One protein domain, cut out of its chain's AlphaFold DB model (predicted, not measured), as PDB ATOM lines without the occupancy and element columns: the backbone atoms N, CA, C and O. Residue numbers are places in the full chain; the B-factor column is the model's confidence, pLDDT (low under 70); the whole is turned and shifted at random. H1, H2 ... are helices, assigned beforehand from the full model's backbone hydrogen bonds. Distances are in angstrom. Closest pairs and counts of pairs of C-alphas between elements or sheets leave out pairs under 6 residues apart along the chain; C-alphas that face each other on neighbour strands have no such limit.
ATOM      1  N   LYS A  12     119.756 163.639 133.668       92.75
ATOM      2  CA  LYS A  12     118.934 162.696 132.892       92.75
ATOM      3  C   LYS A  12     119.773 161.778 132.001       92.75
ATOM      4  O   LYS A  12     119.483 160.590 131.879       92.75
ATOM      5  N   GLY A  13     120.802 162.321 131.348       93.81
ATOM      6  CA  GLY A  13     121.708 161.533 130.509       93.81
ATOM      7  C   GLY A  13     122.568 160.576 131.332       93.81
ATOM      8  O   GLY A  13     122.815 159.446 130.917       93.81
ATOM      9  N   LEU A  14     122.991 161.016 132.514       93.19
ATOM     10  CA  LEU A  14     123.770 160.218 133.447       93.19
ATOM     11  C   LEU A  14     122.963 159.048 134.012       93.19
ATOM     12  O   LEU A  14     123.461 157.927 134.010       93.19
ATOM     13  N   GLU A  15     121.723 159.293 134.429       92.94
ATOM     14  CA  GLU A  15     120.827 158.262 134.959       92.94
ATOM     15  C   GLU A  15     120.553 157.176 133.917       92.94
ATOM     16  O   GLU A  15     120.744 155.992 134.188       92.94
ATOM     17  N   LYS A  16     120.250 157.581 132.677       92.38
ATOM     18  CA  LYS A  16     120.091 156.653 131.548       92.38
ATOM     19  C   LYS A  16     121.357 155.850 131.264       92.38
ATOM     20  O   LYS A  16     121.284 154.649 131.040       92.38
ATOM     21  N   LYS A  17     122.521 156.503 131.275       90.56
ATOM     22  CA  LYS A  17     123.808 155.847 131.003       90.56
ATOM     23  C   LYS A  17     124.194 154.843 132.091       90.56
ATOM     24  O   LYS A  17     124.878 153.869 131.793       90.56
ATOM     25  N   LEU A  18     123.792 155.102 133.333       90.56
ATOM     26  CA  LEU A  18     124.015 154.220 134.476       90.56
ATOM     27  C   LEU A  18     122.909 153.168 134.648       90.56
ATOM     28  O   LEU A  18     123.070 152.281 135.479       90.56
ATOM     29  N   GLY A  19     121.811 153.254 133.890       90.56
ATOM     30  CA  GLY A  19     120.673 152.341 134.010       90.56
ATOM     31  C   GLY A  19     119.914 152.480 135.332       90.56
ATOM     32  O   GLY A  19     119.287 151.525 135.777       90.56
ATOM     33  N   VAL A  20     119.993 153.645 135.981       91.56
ATOM     34  CA  VAL A  20     119.284 153.912 137.239       91.56
ATOM     35  C   VAL A  20     117.935 154.571 136.970       91.56
ATOM     36  O   VAL A  20     117.733 155.212 135.935       91.56
ATOM     37  N   ALA A  21     117.008 154.424 137.916       89.62
ATOM     38  CA  ALA A  21     115.707 155.072 137.838       89.62
ATOM     39  C   ALA A  21     115.863 156.605 137.761       89.62
ATOM     40  O   ALA A  21     116.785 157.162 138.372       89.62
ATOM     41  N   PRO A  22     114.971 157.302 137.039       86.94
ATOM     42  CA  PRO A  22     114.968 158.760 137.037       86.94
ATOM     43  C   PRO A  22     114.748 159.295 138.459       86.94
ATOM     44  O   PRO A  22     113.930 158.753 139.200       86.94
ATOM     45  N   GLY A  23     115.484 160.340 138.846       87.62
ATOM     46  CA  GLY A  23     115.419 160.909 140.203       87.62
ATOM     47  C   GLY A  23     116.307 160.195 141.229       87.62
ATOM     48  O   GLY A  23     116.265 160.496 142.422       87.62
ATOM     49  N   THR A  24     117.161 159.266 140.787       89.69
ATOM     50  CA  THR A  24     118.172 158.649 141.660       89.69
ATOM     51  C   THR A  24     119.205 159.680 142.111       89.69
ATOM     52  O   THR A  24     119.695 159.629 143.241       89.69
ATOM     53  N   ILE A  25     119.554 160.630 141.240       89.81
ATOM     54  CA  ILE A  25     120.518 161.677 141.571       89.81
ATOM     55  C   ILE A  25     119.807 162.804 142.321       89.81
ATOM     56  O   ILE A  25     118.889 163.443 141.810       89.81
ATOM     57  N   LYS A  26     120.285 163.085 143.534       91.00
ATOM     58  CA  LYS A  26     119.699 164.076 144.444       91.00
ATOM     59  C   LYS A  26     120.612 165.280 144.642       91.00
ATOM     60  O   LYS A  26     121.836 165.174 144.563       91.00
ATOM     61  N   ASN A  27     120.007 166.432 144.917       88.69
ATOM     62  CA  ASN A  27     120.713 167.603 145.427       88.69
ATOM     63  C   ASN A  27     121.134 167.370 146.888       88.69
ATOM     64  O   ASN A  27     120.668 166.446 147.556       88.69
ATOM     65  N   LEU A  28     121.969 168.270 147.408       83.75
ATOM     66  CA  LEU A  28     122.360 168.284 148.821       83.75
ATOM     67  C   LEU A  28     121.170 168.352 149.784       83.75
ATOM     68  O   LEU A  28     121.221 167.758 150.857       83.75
ATOM     69  N   ASP A  29     120.092 169.015 149.373       83.12
ATOM     70  CA  ASP A  29     118.868 169.159 150.168       83.12
ATOM     71  C   ASP A  29     118.024 167.869 150.215       83.12
ATOM     72  O   ASP A  29     116.929 167.855 150.774       83.12
ATOM     73  N   GLY A  30     118.483 166.782 149.582       82.81
ATOM     74  CA  GLY A  30     117.794 165.487 149.544       82.81
ATOM     75  C   GLY A  30     116.616 165.407 148.566       82.81
ATOM     76  O   GLY A  30     116.014 164.340 148.430       82.81
ATOM     77  N   ARG A  31     116.302 166.505 147.867       88.12
ATOM     78  CA  ARG A  31     115.344 166.551 146.751       88.12
ATOM     79  C   ARG A  31     116.003 166.139 145.439       88.12
ATOM     80  O   ARG A  31     117.216 166.286 145.284       88.12
ATOM     81  N   ASP A  32     115.192 165.700 144.488       88.81
ATOM     82  CA  ASP A  32     115.660 165.264 143.174       88.81
ATOM     83  C   ASP A  32     116.403 166.386 142.442       88.81
ATOM     84  O   ASP A  32     116.014 167.563 142.464       88.81
ATOM     85  N   ALA A  33     117.523 166.026 141.814       89.62
ATOM     86  CA  ALA A  33     118.262 166.950 140.975       89.62
ATOM     87  C   ALA A  33     117.479 167.209 139.684       89.62
ATOM     88  O   ALA A  33     116.926 166.296 139.074       89.62
ATOM     89  N   ARG A  34     117.446 168.471 139.240       91.00
ATOM     90  CA  ARG A  34     116.794 168.826 137.974       91.00
ATOM     91  C   ARG A  34     117.449 168.077 136.811       91.00
ATOM     92  O   ARG A  34     118.675 168.002 136.731       91.00
ATOM     93  N   SER A  35     116.634 167.563 135.894       89.25
ATOM     94  CA  SER A  35     117.070 166.692 134.795       89.25
ATOM     95  C   SER A  35     118.095 167.321 133.845       89.25
ATOM     96  O   SER A  35     118.921 166.608 133.275       89.25
ATOM     97  N   ASP A  36     118.029 168.639 133.665       90.06
ATOM     98  CA  ASP A  36     118.880 169.470 132.807       90.06
ATOM     99  C   ASP A  36     120.195 169.896 133.482       90.06
ATOM    100  O   ASP A  36     121.135 170.330 132.814       90.06
ATOM    101  N   LYS A  37     120.305 169.729 134.805       92.50
ATOM    102  CA  LYS A  37     121.481 170.137 135.576       92.50
ATOM    103  C   LYS A  37     122.704 169.297 135.190       92.50
ATOM    104  O   LYS A  37     122.600 168.091 134.963       92.50
ATOM    105  N   LYS A  38     123.884 169.925 135.122       95.19
ATOM    106  CA  LYS A  38     125.150 169.243 134.784       95.19
ATOM    107  C   LYS A  38     125.754 168.546 136.001       95.19
ATOM    108  O   LYS A  38     125.756 169.112 137.097       95.19
ATOM    109  N   LEU A  39     126.380 167.386 135.798       92.25
ATOM    110  CA  LEU A  39     127.095 166.652 136.851       92.25
ATOM    111  C   LEU A  39     128.148 167.523 137.558       92.25
ATOM    112  O   LEU A  39     128.267 167.486 138.781       92.25
ATOM    113  N   GLU A  40     128.882 168.344 136.806       93.62
ATOM    114  CA  GLU A  40     129.888 169.251 137.364       93.62
ATOM    115  C   GLU A  40     129.311 170.210 138.414       93.62
ATOM    116  O   GLU A  40     129.946 170.470 139.436       93.62
ATOM    117  N   THR A  41     128.107 170.732 138.178       92.62
ATOM    118  CA  THR A  41     127.473 171.685 139.099       92.62
ATOM    119  C   THR A  41     127.100 171.012 140.412       92.62
ATOM    120  O   THR A  41     127.439 171.534 141.470       92.62
ATOM    121  N   LEU A  42     126.536 169.801 140.351       90.06
ATOM    122  CA  LEU A  42     126.247 168.989 141.533       90.06
ATOM    123  C   LEU A  42     127.519 168.670 142.327       90.06
ATOM    124  O   LEU A  42     127.536 168.799 143.549       90.06
ATOM    125  N   GLN A  43     128.610 168.318 141.642       90.81
ATOM    126  CA  GLN A  43     129.897 168.061 142.291       90.81
ATOM    127  C   GLN A  43     130.466 169.316 142.965       90.81
ATOM    128  O   GLN A  43     130.974 169.235 144.083       90.81
ATOM    129  N   LYS A  44     130.371 170.486 142.319       91.75
ATOM    130  CA  LYS A  44     130.822 171.766 142.888       91.75
ATOM    131  C   LYS A  44     129.985 172.182 144.091       91.75
ATOM    132  O   LYS A  44     130.552 172.631 145.084       91.75
ATOM    133  N   GLU A  45     128.667 172.044 144.014       88.25
ATOM    134  CA  GLU A  45     127.756 172.324 145.125       88.25
ATOM    135  C   GLU A  45     128.063 171.419 146.315       88.25
ATOM    136  O   GLU A  45     128.287 171.927 147.413       88.25
ATOM    137  N   ALA A  46     128.198 170.109 146.078       87.19
ATOM    138  CA  ALA A  46     128.601 169.150 147.100       87.19
ATOM    139  C   ALA A  46     129.938 169.537 147.741       87.19
ATOM    140  O   ALA A  46     130.029 169.665 148.960       87.19
ATOM    141  N   ALA A  47     130.957 169.832 146.932       87.62
ATOM    142  CA  ALA A  47     132.260 170.261 147.430       87.62
ATOM    143  C   ALA A  47     132.197 171.577 148.230       87.62
ATOM    144  O   ALA A  47     132.918 171.731 149.214       87.62
ATOM    145  N   ARG A  48     131.347 172.533 147.835       86.50
ATOM    146  CA  ARG A  48     131.155 173.803 148.556       86.50
ATOM    147  C   ARG A  48     130.452 173.598 149.894       86.50
ATOM    148  O   ARG A  48     130.869 174.206 150.877       86.50
ATOM    149  N   ALA A  49     129.432 172.748 149.952       80.31
ATOM    150  CA  ALA A  49     128.743 172.439 151.203       80.31
ATOM    151  C   ALA A  49     129.667 171.733 152.199       80.31
ATOM    152  O   ALA A  49     129.727 172.138 153.357       80.31
ATOM    153  N   LEU A  50     130.486 170.782 151.728       73.31
ATOM    154  CA  LEU A  50     131.489 170.115 152.564       73.31
ATOM    155  C   LEU A  50     132.507 171.094 153.182       73.31
ATOM    156  O   LEU A  50     133.007 170.834 154.270       73.31
ATOM    157  N   LYS A  51     132.815 172.213 152.507       71.50
ATOM    158  CA  LYS A  51     133.753 173.240 152.997       71.50
ATOM    159  C   LYS A  51     133.136 174.223 153.997       71.50
ATOM    160  O   LYS A  51     133.871 174.793 154.793       71.50
ATOM    161  N   LYS A  52     131.819 174.456 153.942       64.88
ATOM    162  CA  LYS A  52     131.129 175.439 154.802       64.88
ATOM    163  C   LYS A  52     130.749 174.888 156.175       64.88
ATOM    164  O   LYS A  52     130.571 175.656 157.111       64.88
ATOM    165  N   THR A  53     130.642 173.572 156.309       53.34
ATOM    166  CA  THR A  53     130.373 172.910 157.587       53.34
ATOM    167  C   THR A  53     131.621 172.154 158.043       53.34
ATOM    168  O   THR A  53     132.136 171.366 157.249       53.34
TER     169      THR A  53
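Overview. This is residues 12 to 53 of the 109 residues of an uncharacterized protein of Pedobacter sp. Leaf194 (UniProt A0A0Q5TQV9). Start at residue 12 and you meet a short helix, H1, at one end of an elongated shape; a longer helix, H2, runs out to the other end, and residues 19 to 38 make a wide loop that folds back between them. The printed part has 42 residues with two named helices, H1 then H2, and no named strand; its class is all helix. It is only just compact, close to loose, with a radius of gyration of the C-alphas of 10.9 A, and spans 32 by 18 by 15 A.

Arrangement. Look first at H1, residues 12 to 18, then at H2, residues 39 to 52: they are apart, but only just, with their closest C-alphas at 8.0 A. In H1 and H2 every O i to N i+4 pair is within hydrogen-bond range.

Along the chain. Find C-alpha 12 at (118.934, 162.696, 132.892); from there H1 runs 10.0 A to C-alpha 18. Find C-alpha 39 at (127.095, 166.652, 136.851); from there H2 runs 20.4 A to C-alpha 52 at (131.129, 175.439, 154.802).

Size, cuts and confidence. The two C-alphas farthest apart, those of Gly 19 and Lys 52, are 32.8 A apart. The printed part has no cut, and the link from H1 to H2, 20 residues, is long. The mean pLDDT of the printed part is 87.4; look for values under 70 at residues 52 to 53.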